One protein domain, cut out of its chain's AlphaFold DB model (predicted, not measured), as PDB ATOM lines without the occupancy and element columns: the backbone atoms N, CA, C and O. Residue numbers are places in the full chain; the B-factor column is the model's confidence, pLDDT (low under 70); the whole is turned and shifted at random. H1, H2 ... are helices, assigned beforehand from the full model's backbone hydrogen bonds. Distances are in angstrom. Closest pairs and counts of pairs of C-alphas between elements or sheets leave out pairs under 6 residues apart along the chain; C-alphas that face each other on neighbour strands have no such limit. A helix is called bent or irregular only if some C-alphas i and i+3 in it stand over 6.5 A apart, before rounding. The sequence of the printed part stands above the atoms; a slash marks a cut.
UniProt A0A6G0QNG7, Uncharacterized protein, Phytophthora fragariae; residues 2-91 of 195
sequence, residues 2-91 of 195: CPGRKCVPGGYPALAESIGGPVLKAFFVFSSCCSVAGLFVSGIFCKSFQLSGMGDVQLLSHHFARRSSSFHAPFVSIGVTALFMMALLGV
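AT A GLANCE: This is residues 2 to 91 of the 195 residues of an uncharacterized protein of Phytophthora fragariae (UniProt A0A6G0QNG7). One long straight helical arm, H1b, makes the axis of a rod; at its first end the short arm H1a folds back over it, and near its other end the small helix H2 and the slanting helix H3 pack on it. Residues 33 to 39 of H1b stand free between these two ends, and residues 86 to 91, of which 86 to 88 belong to H3, stick out. The printed part has 90 residues with three named helices, in the order H1, H2, H3, and no named strand: all helix. It is extended, with a radius of gyration of the C-alphas of 20.7 A and spans of 65 by 28 by 17 A.

HOW THE PARTS SIT: H1, residues 12 to 56, was assigned as one helix by its hydrogen bonds but is bent, with C-alphas 19 and 22 9.5 A apart; its arms are H1a, residues 12 to 19, and H1b, residues 22 to 56. H1a touches residues 23 to 29 alone of H1b, closest at the C-alphas of Glu 17 and Lys 25, 5.0 A; they run opposite ways at a shallow tilt of 22 degrees. H2, residues 62 to 65, touches residues 51 to 56 alone of H1b, closest at the C-alphas of Gly 55 and Ala 65, 4.6 A. H3, residues 75 to 88, touches residues 44 to 52 alone of H1b, closest at the C-alphas of Ser 48 and Ser 77, 4.9 A; they run opposite ways at a steep tilt of 54 degrees. H3 touches H2 with residues 76 to 77 alone, closest at the C-alphas of Phe 64 and Ser 77, 5.7 A. H1a is apart from H2 and H3. Every O i to N i+4 pair is within hydrogen-bond range in H1a, H1b and H3; H2 is too short for such a pair.

IN THESE COORDINATES: H1a begins at C-alpha 12 (-22.966, 10.675, -6.460). H1b measures 51.0 A from first to last C-alpha and ends at C-alpha 56 (-48.094, 35.389, -31.719). H3 measures 19.8 A and ends at C-alpha 88 (-24.119, 27.660, -24.998).

THE WHOLE: The two C-alphas farthest apart, of Pro 3 and Gln 58, are 65.6 A apart. The printed part has no cut; the link from H1 to H2 is tight and that from H2 to H3 short. Residues 2 to 10 and 69 to 71 have pLDDT under 70.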
ATOM      1  N   CYS A   2      -9.161   8.671   5.987       38.31
ATOM      2  CA  CYS A   2      -9.538   7.250   6.037       38.31
ATOM      3  C   CYS A   2      -8.402   6.431   5.406       38.31
ATOM      4  O   CYS A   2      -8.070   6.689   4.248       38.31
ATOM      5  N   PRO A   3      -7.784   5.483   6.127       49.34
ATOM      6  CA  PRO A   3      -6.725   4.648   5.582       49.34
ATOM      7  C   PRO A   3      -7.333   3.460   4.817       49.34
ATOM      8  O   PRO A   3      -8.131   2.706   5.367       49.34
ATOM      9  N   GLY A   4      -6.953   3.271   3.547       52.66
ATOM     10  CA  GLY A   4      -6.991   1.942   2.910       52.66
ATOM     11  C   GLY A   4      -8.000   1.656   1.788       52.66
ATOM     12  O   GLY A   4      -7.964   0.555   1.247       52.66
ATOM     13  N   ARG A   5      -8.856   2.591   1.350       49.78
ATOM     14  CA  ARG A   5      -9.601   2.437   0.079       49.78
ATOM     15  C   ARG A   5      -9.451   3.686  -0.779       49.78
ATOM     16  O   ARG A   5      -9.604   4.794  -0.279       49.78
ATOM     17  N   LYS A   6      -9.087   3.472  -2.050       45.50
ATOM     18  CA  LYS A   6      -8.817   4.491  -3.077       45.50
ATOM     19  C   LYS A   6      -9.809   5.651  -2.944       45.50
ATOM     20  O   LYS A   6     -11.012   5.421  -3.031       45.50
ATOM     21  N   CYS A   7      -9.311   6.869  -2.728       51.88
ATOM     22  CA  CYS A   7     -10.123   8.079  -2.777       51.88
ATOM     23  C   CYS A   7     -10.777   8.153  -4.161       51.88
ATOM     24  O   CYS A   7     -10.106   8.435  -5.152       51.88
ATOM     25  N   VAL A   8     -12.064   7.818  -4.242       52.25
ATOM     26  CA  VAL A   8     -12.817   7.894  -5.493       52.25
ATOM     27  C   VAL A   8     -13.121   9.371  -5.753       52.25
ATOM     28  O   VAL A   8     -13.590  10.044  -4.831       52.25
ATOM     29  N   PRO A   9     -12.865   9.915  -6.954       49.84
ATOM     30  CA  PRO A   9     -13.220  11.293  -7.266       49.84
ATOM     31  C   PRO A   9     -14.752  11.497  -7.213       49.84
ATOM     32  O   PRO A   9     -15.483  11.174  -8.141       49.84
ATOM     33  N   GLY A  10     -15.236  11.977  -6.065       58.66
ATOM     34  CA  GLY A  10     -16.180  13.090  -5.897       58.66
ATOM     35  C   GLY A  10     -17.604  13.062  -6.476       58.66
ATOM     36  O   GLY A  10     -18.232  14.113  -6.447       58.66
ATOM     37  N   GLY A  11     -18.145  11.955  -7.001       74.88
ATOM     38  CA  GLY A  11     -19.494  11.936  -7.611       74.88
ATOM     39  C   GLY A  11     -20.558  11.121  -6.857       74.88
ATOM     40  O   GLY A  11     -20.246  10.106  -6.238       74.88
ATOM     41  N   TYR A  12     -21.844  11.483  -6.984       81.50
ATOM     42  CA  TYR A  12     -22.966  10.675  -6.460       81.50
ATOM     43  C   TYR A  12     -22.931   9.191  -6.903       81.50
ATOM     44  O   TYR A  12     -23.176   8.324  -6.063       81.50
ATOM     45  N   PRO A  13     -22.548   8.840  -8.152       82.81
ATOM     46  CA  PRO A  13     -22.400   7.437  -8.559       82.81
ATOM     47  C   PRO A  13     -21.247   6.699  -7.862       82.81
ATOM     48  O   PRO A  13     -21.336   5.496  -7.633       82.81
ATOM     49  N   ALA A  14     -20.173   7.410  -7.503       82.69
ATOM     50  CA  ALA A  14     -19.056   6.851  -6.742       82.69
ATOM     51  C   ALA A  14     -19.453   6.559  -5.287       82.69
ATOM     52  O   ALA A  14     -19.069   5.532  -4.727       82.69
ATOM     53  N   LEU A  15     -20.276   7.428  -4.691       85.12
ATOM     54  CA  LEU A  15     -20.876   7.176  -3.380       85.12
ATOM     55  C   LEU A  15     -21.817   5.966  -3.427       85.12
ATOM     56  O   LEU A  15     -21.718   5.086  -2.572       85.12
ATOM     57  N   ALA A  16     -22.664   5.869  -4.456       84.75
ATOM     58  CA  ALA A  16     -23.561   4.730  -4.654       84.75
ATOM     59  C   ALA A  16     -22.801   3.398  -4.774       84.75
ATOM     60  O   ALA A  16     -23.214   2.399  -4.187       84.75
ATOM     61  N   GLU A  17     -21.655   3.390  -5.461       85.62
ATOM     62  CA  GLU A  17     -20.774   2.221  -5.547       85.62
ATOM     63  C   GLU A  17     -20.199   1.822  -4.184       85.62
ATOM     64  O   GLU A  17     -20.158   0.638  -3.852       85.62
ATOM     65  N   SER A  18     -19.792   2.805  -3.373       84.38
ATOM     66  CA  SER A  18     -19.202   2.554  -2.055       84.38
ATOM     67  C   SER A  18     -20.186   1.968  -1.034       84.38
ATOM     68  O   SER A  18     -19.761   1.237  -0.141       84.38
ATOM     69  N   ILE A  19     -21.483   2.267  -1.178       88.06
ATOM     70  CA  ILE A  19     -22.542   1.851  -0.246       88.06
ATOM     71  C   ILE A  19     -23.253   0.584  -0.736       88.06
ATOM     72  O   ILE A  19     -23.479  -0.333   0.047       88.06
ATOM     73  N   GLY A  20     -23.624   0.532  -2.020       82.94
ATOM     74  CA  GLY A  20     -24.511  -0.501  -2.575       82.94
ATOM     75  C   GLY A  20     -23.933  -1.291  -3.748       82.94
ATOM     76  O   GLY A  20     -24.663  -2.035  -4.402       82.94
ATOM     77  N   GLY A  21     -22.638  -1.142  -4.038       89.19
ATOM     78  CA  GLY A  21     -21.953  -1.914  -5.069       89.19
ATOM     79  C   GLY A  21     -22.290  -1.502  -6.515       89.19
ATOM     80  O   GLY A  21     -22.922  -0.470  -6.766       89.19
ATOM     81  N   PRO A  22     -21.850  -2.300  -7.506       87.38
ATOM     82  CA  PRO A  22     -21.887  -1.922  -8.922       87.38
ATOM     83  C   PRO A  22     -23.305  -1.843  -9.503       87.38
ATOM     84  O   PRO A  22     -23.552  -1.046 -10.408       87.38
ATOM     85  N   VAL A  23     -24.251  -2.621  -8.969       90.25
ATOM     86  CA  VAL A  23     -25.654  -2.598  -9.415       90.25
ATOM     87  C   VAL A  23     -26.305  -1.261  -9.059       90.25
ATOM     88  O   VAL A  23     -26.924  -0.632  -9.916       90.25
ATOM     89  N   LEU A  24     -26.107  -0.770  -7.827       87.94
ATOM     90  CA  LEU A  24     -26.657   0.520  -7.406       87.94
ATOM     91  C   LEU A  24     -26.039   1.676  -8.204       87.94
ATOM     92  O   LEU A  24     -26.756   2.573  -8.647       87.94
ATOM     93  N   LYS A  25     -24.729   1.619  -8.472       87.88
ATOM     94  CA  LYS A  25     -24.052   2.563  -9.373       87.88
ATOM     95  C   LYS A  25     -24.706   2.599 -10.758       87.88
ATOM     96  O   LYS A  25     -24.964   3.689 -11.265       87.88
ATOM     97  N   ALA A  26     -24.998   1.443 -11.358       88.88
ATOM     98  CA  ALA A  26     -25.619   1.371 -12.682       88.88
ATOM     99  C   ALA A  26     -27.008   2.035 -12.709       88.88
ATOM    100  O   ALA A  26     -27.283   2.828 -13.612       88.88
ATOM    101  N   PHE A  27     -27.843   1.798 -11.690       92.25
ATOM    102  CA  PHE A  27     -29.141   2.469 -11.560       92.25
ATOM    103  C   PHE A  27     -29.011   3.990 -11.417       92.25
ATOM    104  O   PHE A  27     -29.739   4.726 -12.083       92.25
ATOM    105  N   PHE A  28     -28.065   4.477 -10.608       90.75
ATOM    106  CA  PHE A  28     -27.821   5.915 -10.453       90.75
ATOM    107  C   PHE A  28     -27.347   6.573 -11.750       90.75
ATOM    108  O   PHE A  28     -27.825   7.650 -12.100       90.75
ATOM    109  N   VAL A  29     -26.438   5.929 -12.488       90.62
ATOM    110  CA  VAL A  29     -25.957   6.445 -13.780       90.62
ATOM    111  C   VAL A  29     -27.092   6.474 -14.805       90.62
ATOM    112  O   VAL A  29     -27.273   7.485 -15.483       90.62
ATOM    113  N   PHE A  30     -27.896   5.409 -14.883       93.38
ATOM    114  CA  PHE A  30     -29.049   5.351 -15.780       93.38
ATOM    115  C   PHE A  30     -30.085   6.433 -15.451       93.38
ATOM    116  O   PHE A  30     -30.504   7.182 -16.335       93.38
ATOM    117  N   SER A  31     -30.447   6.569 -14.171       92.81
ATOM    118  CA  SER A  31     -31.375   7.600 -13.704       92.81
ATOM    119  C   SER A  31     -30.841   9.002 -13.992       92.81
ATOM    120  O   SER A  31     -31.569   9.813 -14.556       92.81
ATOM    121  N   SER A  32     -29.564   9.268 -13.707       92.06
ATOM    122  CA  SER A  32     -28.939  10.563 -13.985       92.06
ATOM    123  C   SER A  32     -28.965  10.901 -15.477       92.06
ATOM    124  O   SER A  32     -29.270  12.036 -15.835       92.06
ATOM    125  N   CYS A  33     -28.679   9.931 -16.350       93.50
ATOM    126  CA  CYS A  33     -28.740  10.123 -17.798       93.50
ATOM    127  C   CYS A  33     -30.170  10.461 -18.252       93.50
ATOM    128  O   CYS A  33     -30.389  11.448 -18.957       93.50
ATOM    129  N   CYS A  34     -31.156   9.700 -17.770       95.75
ATOM    130  CA  CYS A  34     -32.568   9.932 -18.062       95.75
ATOM    131  C   CYS A  34     -33.046  11.310 -17.566       95.75
ATOM    132  O   CYS A  34     -33.714  12.034 -18.305       95.75
ATOM    133  N   SER A  35     -32.659  11.722 -16.353       95.31
ATOM    134  CA  SER A  35     -33.020  13.027 -15.787       95.31
ATOM    135  C   SER A  35     -32.421  14.190 -16.572       95.31
ATOM    136  O   SER A  35     -33.137  15.139 -16.882       95.31
ATOM    137  N   VAL A  36     -31.135  14.122 -16.931       92.81
ATOM    138  CA  VAL A  36     -30.482  15.181 -17.720       92.81
ATOM    139  C   VAL A  36     -31.106  15.282 -19.112       92.81
ATOM    140  O   VAL A  36     -31.408  16.388 -19.564       92.81
ATOM    141  N   ALA A  37     -31.386  14.149 -19.762       93.94
ATOM    142  CA  ALA A  37     -32.078  14.132 -21.048       93.94
ATOM    143  C   ALA A  37     -33.487  14.745 -20.949       93.94
ATOM    144  O   ALA A  37     -33.855  15.591 -21.764       93.94
ATOM    145  N   GLY A  38     -34.257  14.381 -19.919       95.50
ATOM    146  CA  GLY A  38     -35.589  14.934 -19.674       95.50
ATOM    147  C   GLY A  38     -35.573  16.444 -19.423       95.50
ATOM    148  O   GLY A  38     -36.376  17.175 -20.006       95.50
ATOM    149  N   LEU A  39     -34.625  16.932 -18.615       93.31
ATOM    150  CA  LEU A  39     -34.432  18.364 -18.363       93.31
ATOM    151  C   LEU A  39     -34.094  19.127 -19.646       93.31
ATOM    152  O   LEU A  39     -34.638  20.208 -19.876       93.31
ATOM    153  N   PHE A  40     -33.246  18.558 -20.504       91.81
ATOM    154  CA  PHE A  40     -32.874  19.175 -21.773       91.81
ATOM    155  C   PHE A  40     -34.065  19.283 -22.733       91.81
ATOM    156  O   PHE A  40     -34.357  20.367 -23.242       91.81
ATOM    157  N   VAL A  41     -34.802  18.183 -22.930       92.56
ATOM    158  CA  VAL A  41     -35.982  18.150 -23.810       92.56
ATOM    159  C   VAL A  41     -37.072  19.096 -23.301       92.56
ATOM    160  O   VAL A  41     -37.608  19.894 -24.073       92.56
ATOM    161  N   SER A  42     -37.366  19.064 -21.997       93.88
ATOM    162  CA  SER A  42     -38.339  19.965 -21.372       93.88
ATOM    163  C   SER A  42     -37.919  21.431 -21.513       93.88
ATOM    164  O   SER A  42     -38.734  22.276 -21.888       93.88
ATOM    165  N   GLY A  43     -36.633  21.729 -21.308       91.56
ATOM    166  CA  GLY A  43     -36.070  23.066 -21.464       91.56
ATOM    167  C   GLY A  43     -36.249  23.616 -22.877       91.56
ATOM    168  O   GLY A  43     -36.802  24.707 -23.038       91.56
ATOM    169  N   ILE A  44     -35.854  22.855 -23.903       91.00
ATOM    170  CA  ILE A  44     -36.035  23.258 -25.306       91.00
ATOM    171  C   ILE A  44     -37.513  23.503 -25.600       91.00
ATOM    172  O   ILE A  44     -37.855  24.530 -26.190       91.00
ATOM    173  N   PHE A  45     -38.395  22.606 -25.157       91.06
ATOM    174  CA  PHE A  45     -39.829  22.737 -25.387       91.06
ATOM    175  C   PHE A  45     -40.379  24.030 -24.771       91.06
ATOM    176  O   PHE A  45     -40.919  24.874 -25.486       91.06
ATOM    177  N   CYS A  46     -40.166  24.259 -23.473       91.38
ATOM    178  CA  CYS A  46     -40.661  25.453 -22.786       91.38
ATOM    179  C   CYS A  46     -40.175  26.754 -23.438       91.38
ATOM    180  O   CYS A  46     -40.962  27.685 -23.614       91.38
ATOM    181  N   LYS A  47     -38.896  26.828 -23.821       90.31
ATOM    182  CA  LYS A  47     -38.316  28.026 -24.447       90.31
ATOM    183  C   LYS A  47     -38.836  28.248 -25.867       90.31
ATOM    184  O   LYS A  47     -39.149  29.380 -26.224       90.31
ATOM    185  N   SER A  48     -39.046  27.178 -26.628       90.38
ATOM    186  CA  SER A  48     -39.610  27.257 -27.980       90.38
ATOM    187  C   SER A  48     -41.049  27.779 -27.979       90.38
ATOM    188  O   SER A  48     -41.406  28.599 -28.824       90.38
ATOM    189  N   PHE A  49     -41.871  27.347 -27.015       89.62
ATOM    190  CA  PHE A  49     -43.241  27.850 -26.859       89.62
ATOM    191  C   PHE A  49     -43.281  29.290 -26.350       89.62
ATOM    192  O   PHE A  49     -44.122  30.059 -26.803       89.62
ATOM    193  N   GLN A  50     -42.357  29.683 -25.467       90.19
ATOM    194  CA  GLN A  50     -42.203  31.088 -25.072       90.19
ATOM    195  C   GLN A  50     -41.855  31.960 -26.286       90.19
ATOM    196  O   GLN A  50     -42.504  32.978 -26.506       90.19
ATOM    197  N   LEU A  51     -40.904  31.524 -27.116       88.62
ATOM    198  CA  LEU A  51     -40.483  32.251 -28.312       88.62
ATOM    199  C   LEU A  51     -41.597  32.338 -29.368       88.62
ATOM    200  O   LEU A  51     -41.850  33.409 -29.916       88.62
ATOM    201  N   SER A  52     -42.315  31.237 -29.610       87.69
ATOM    202  CA  SER A  52     -43.494  31.238 -30.488       87.69
ATOM    203  C   SER A  52     -44.600  32.142 -29.949       87.69
ATOM    204  O   SER A  52     -45.212  32.869 -30.723       87.69
ATOM    205  N   GLY A  53     -44.839  32.127 -28.634       87.56
ATOM    206  CA  GLY A  53     -45.829  32.983 -27.988       87.56
ATOM    207  C   GLY A  53     -45.502  34.466 -28.147       87.56
ATOM    208  O   GLY A  53     -46.405  35.256 -28.398       87.56
ATOM    209  N   MET A  54     -44.218  34.843 -28.087       86.81
ATOM    210  CA  MET A  54     -43.780  36.209 -28.400       86.81
ATOM    211  C   MET A  54     -44.054  36.579 -29.865       86.81
ATOM    212  O   MET A  54     -44.458  37.706 -30.138       86.81
ATOM    213  N   GLY A  55     -43.895  35.638 -30.800       83.69
ATOM    214  CA  GLY A  55     -44.285  35.832 -32.201       83.69
ATOM    215  C   GLY A  55     -45.795  36.032 -32.387       83.69
ATOM    216  O   GLY A  55     -46.202  36.873 -33.185       83.69
ATOM    217  N   ASP A  56     -46.626  35.306 -31.630       84.12
ATOM    218  CA  ASP A  56     -48.094  35.389 -31.719       84.12
ATOM    219  C   ASP A  56     -48.633  36.750 -31.241       84.12
ATOM    220  O   ASP A  56     -49.579  37.283 -31.819       84.12
ATOM    221  N   VAL A  57     -48.015  37.354 -30.218       83.56
ATOM    222  CA  VAL A  57     -48.393  38.692 -29.716       83.56
ATOM    223  C   VAL A  57     -47.700  39.847 -30.456       83.56
ATOM    224  O   VAL A  57     -47.700  40.972 -29.963       83.56
ATOM    225  N   GLN A  58     -47.118  39.578 -31.632       78.62
ATOM    226  CA  GLN A  58     -46.381  40.533 -32.477       78.62
ATOM    227  C   GLN A  58     -45.129  41.156 -31.832       78.62
ATOM    228  O   GLN A  58     -44.559  42.068 -32.420       78.62
ATOM    229  N   LEU A  59     -44.656  40.609 -30.703       75.06
ATOM    230  CA  LEU A  59     -43.411  41.030 -30.044       75.06
ATOM    231  C   LEU A  59     -42.156  40.553 -30.780       75.06
ATOM    232  O   LEU A  59     -41.055  40.956 -30.438       75.06
ATOM    233  N   LEU A  60     -42.285  39.625 -31.729       74.75
ATOM    234  CA  LEU A  60     -41.215  39.161 -32.610       74.75
ATOM    235  C   LEU A  60     -41.756  39.009 -34.037       74.75
ATOM    236  O   LEU A  60     -42.964  38.939 -34.260       74.75
ATOM    237  N   SER A  61     -40.852  38.917 -35.020       73.94
ATOM    238  CA  SER A  61     -41.220  38.654 -36.420       73.94
ATOM    239  C   SER A  61     -42.153  37.441 -36.546       73.94
ATOM    240  O   SER A  61     -41.907  36.391 -35.951       73.94
ATOM    241  N   HIS A  62     -43.177  37.556 -37.399       72.38
ATOM    242  CA  HIS A  62     -44.209  36.533 -37.634       72.38
ATOM    243  C   HIS A  62     -43.647  35.149 -38.027       72.38
ATOM    244  O   HIS A  62     -44.309  34.123 -37.902       72.38
ATOM    245  N   HIS A  63     -42.391  35.090 -38.469       72.31
ATOM    246  CA  HIS A  63     -41.693  33.847 -38.790       72.31
ATOM    247  C   HIS A  63     -41.559  32.912 -37.574       72.31
ATOM    248  O   HIS A  63     -41.606  31.695 -37.744       72.31
ATOM    249  N   PHE A  64     -41.467  33.458 -36.356       74.12
ATOM    250  CA  PHE A  64     -41.406  32.682 -35.110       74.12
ATOM    251  C   PHE A  64     -42.767  32.121 -34.670       74.12
ATOM    252  O   PHE A  64     -42.813  31.131 -33.942       74.12
ATOM    253  N   ALA A  65     -43.866  32.709 -35.153       75.19
ATOM    254  CA  ALA A  65     -45.228  32.216 -34.942       75.19
ATOM    255  C   ALA A  65     -45.604  31.078 -35.912       75.19
ATOM    256  O   ALA A  65     -46.650  30.442 -35.771       75.19
ATOM    257  N   ARG A  66     -44.762  30.792 -36.918       73.62
ATOM    258  CA  ARG A  66     -45.067  29.793 -37.945       73.62
ATOM    259  C   ARG A  66     -45.025  28.379 -37.361       73.62
ATOM    260  O   ARG A  66     -43.965  27.845 -37.030       73.62
ATOM    261  N   ARG A  67     -46.194  27.744 -37.299       76.25
ATOM    262  CA  ARG A  67     -46.368  26.352 -36.864       76.25
ATOM    263  C   ARG A  67     -46.364  25.405 -38.066       76.25
ATOM    264  O   ARG A  67     -46.798  25.768 -39.158       76.25
ATOM    265  N   SER A  68     -45.829  24.198 -37.877       71.00
ATOM    266  CA  SER A  68     -45.850  23.150 -38.905       71.00
ATOM    267  C   SER A  68     -47.265  22.596 -39.081       71.00
ATOM    268  O   SER A  68     -47.957  22.365 -38.093       71.00
ATOM    269  N   SER A  69     -47.666  22.334 -40.328       61.09
ATOM    270  CA  SER A  69     -49.010  21.852 -40.689       61.09
ATOM    271  C   SER A  69     -49.350  20.484 -40.073       61.09
ATOM    272  O   SER A  69     -50.494  20.220 -39.727       61.09
ATOM    273  N   SER A  70     -48.350  19.616 -39.879       67.56
ATOM    274  CA  SER A  70     -48.586  18.229 -39.447       67.56
ATOM    275  C   SER A  70     -48.654  18.053 -37.925       67.56
ATOM    276  O   SER A  70     -49.466  17.274 -37.441       67.56
ATOM    277  N   PHE A  71     -47.839  18.788 -37.161       68.19
ATOM    278  CA  PHE A  71     -47.728  18.620 -35.701       68.19
ATOM    279  C   PHE A  71     -48.133  19.868 -34.908       68.19
ATOM    280  O   PHE A  71     -48.031  19.868 -33.685       68.19
ATOM    281  N   HIS A  72     -48.530  20.957 -35.583       73.88
ATOM    282  CA  HIS A  72     -48.788  22.277 -34.986       73.88
ATOM    283  C   HIS A  72     -47.641  22.811 -34.103       73.88
ATOM    284  O   HIS A  72     -47.811  23.776 -33.357       73.88
ATOM    285  N   ALA A  73     -46.448  22.221 -34.214       73.75
ATOM    286  CA  ALA A  73     -45.274  22.591 -33.445       73.75
ATOM    287  C   ALA A  73     -44.534  23.765 -34.117       73.75
ATOM    288  O   ALA A  73     -44.403  23.782 -35.351       73.75
ATOM    289  N   PRO A  74     -44.022  24.736 -33.338       81.00
ATOM    290  CA  PRO A  74     -43.259  25.863 -33.863       81.00
ATOM    291  C   PRO A  74     -41.825  25.427 -34.213       81.00
ATOM    292  O   PRO A  74     -40.887  25.622 -33.444       81.00
ATOM    293  N   PHE A  75     -41.653  24.804 -35.380       82.31
ATOM    294  CA  PHE A  75     -40.382  24.209 -35.820       82.31
ATOM    295  C   PHE A  75     -39.235  25.226 -35.923       82.31
ATOM    296  O   PHE A  75     -38.104  24.902 -35.567       82.31
ATOM    297  N   VAL A  76     -39.525  26.463 -36.347       84.25
ATOM    298  CA  VAL A  76     -38.531  27.550 -36.416       84.25
ATOM    299  C   VAL A  76     -38.020  27.885 -35.016       84.25
ATOM    300  O   VAL A  76     -36.814  27.920 -34.786       84.25
ATOM    301  N   SER A  77     -38.933  28.063 -34.061       86.12
ATOM    302  CA  SER A  77     -38.594  28.387 -32.673       86.12
ATOM    303  C   SER A  77     -37.836  27.254 -31.983       86.12
ATOM    304  O   SER A  77     -36.909  27.528 -31.223       86.12
ATOM    305  N   ILE A  78     -38.169  25.997 -32.294       88.81
ATOM    306  CA  ILE A  78     -37.429  24.819 -31.816       88.81
ATOM    307  C   ILE A  78     -36.010  24.809 -32.377       88.81
ATOM    308  O   ILE A  78     -35.064  24.684 -31.605       88.81
ATOM    309  N   GLY A  79     -35.847  24.992 -33.690       88.31
ATOM    310  CA  GLY A  79     -34.531  25.021 -34.329       88.31
ATOM    311  C   GLY A  79     -33.636  26.126 -33.769       88.31
ATOM    312  O   GLY A  79     -32.491  25.867 -33.414       88.31
ATOM    313  N   VAL A  80     -34.173  27.339 -33.608       88.94
ATOM    314  CA  VAL A  80     -33.429  28.480 -33.046       88.94
ATOM    315  C   VAL A  80     -33.059  28.245 -31.580       88.94
ATOM    316  O   VAL A  80     -31.917  28.479 -31.194       88.94
ATOM    317  N   THR A  81     -33.985  27.730 -30.770       89.00
ATOM    318  CA  THR A  81     -33.721  27.414 -29.356       89.00
ATOM    319  C   THR A  81     -32.682  26.300 -29.212       89.00
ATOM    320  O   THR A  81     -31.793  26.395 -28.368       89.00
ATOM    321  N   ALA A  82     -32.765  25.256 -30.040       89.75
ATOM    322  CA  ALA A  82     -31.806  24.157 -30.045       89.75
ATOM    323  C   ALA A  82     -30.415  24.627 -30.489       89.75
ATOM    324  O   ALA A  82     -29.430  24.308 -29.831       89.75
ATOM    325  N   LEU A  83     -30.331  25.444 -31.546       91.38
ATOM    326  CA  LEU A  83     -29.074  26.036 -32.005       91.38
ATOM    327  C   LEU A  83     -28.432  26.902 -30.915       91.38
ATOM    328  O   LEU A  83     -27.233  26.795 -30.666       91.38
ATOM    329  N   PHE A  84     -29.235  27.717 -30.230       88.75
ATOM    330  CA  PHE A  84     -28.768  28.538 -29.118       88.75
ATOM    331  C   PHE A  84     -28.241  27.682 -27.958       88.75
ATOM    332  O   PHE A  84     -27.140  27.922 -27.472       88.75
ATOM    333  N   MET A  85     -28.974  26.640 -27.554       88.88
ATOM    334  CA  MET A  85     -28.523  25.694 -26.524       88.88
ATOM    335  C   MET A  85     -27.211  24.998 -26.910       88.88
ATOM    336  O   MET A  85     -26.325  24.871 -26.071       88.88
ATOM    337  N   MET A  86     -27.059  24.593 -28.173       88.56
ATOM    338  CA  MET A  86     -25.820  23.989 -28.679       88.56
ATOM    339  C   MET A  86     -24.641  24.966 -28.636       88.56
ATOM    340  O   MET A  86     -23.539  24.567 -28.275       88.56
ATOM    341  N   ALA A  87     -24.866  26.245 -28.950       88.00
ATOM    342  CA  ALA A  87     -23.837  27.275 -28.830       88.00
ATOM    343  C   ALA A  87     -23.424  27.503 -27.365       88.00
ATOM    344  O   ALA A  87     -22.236  27.618 -27.072       88.00
ATOM    345  N   LEU A  88     -24.388  27.515 -26.435       84.88
ATOM    346  CA  LEU A  88     -24.119  27.660 -24.998       84.88
ATOM    347  C   LEU A  88     -23.381  26.454 -24.404       84.88
ATOM    348  O   LEU A  88     -22.642  26.620 -23.439       84.88
ATOM    349  N   LEU A  89     -23.543  25.264 -24.988       85.69
ATOM    350  CA  LEU A  89     -22.818  24.054 -24.587       85.69
ATOM    351  C   LEU A  89     -21.299  24.159 -24.796       85.69
ATOM    352  O   LEU A  89     -20.554  23.417 -24.163       85.69
ATOM    353  N   GLY A  90     -20.844  25.058 -25.675       83.81
ATOM    354  CA  GLY A  90     -19.422  25.321 -25.906       83.81
ATOM    355  C   GLY A  90     -18.777  26.276 -24.894       83.81
ATOM    356  O   GLY A  90     -17.578  26.514 -24.987       83.81
ATOM    357  N   VAL A  91     -19.550  26.847 -23.962       83.94
ATOM    358  CA  VAL A  91     -19.056  27.773 -22.932       83.94
ATOM    359  C   VAL A  91     -18.757  27.009 -21.644       83.94
ATOM    360  O   VAL A  91     -19.542  26.157 -21.227       83.94
TER     361      VAL A  91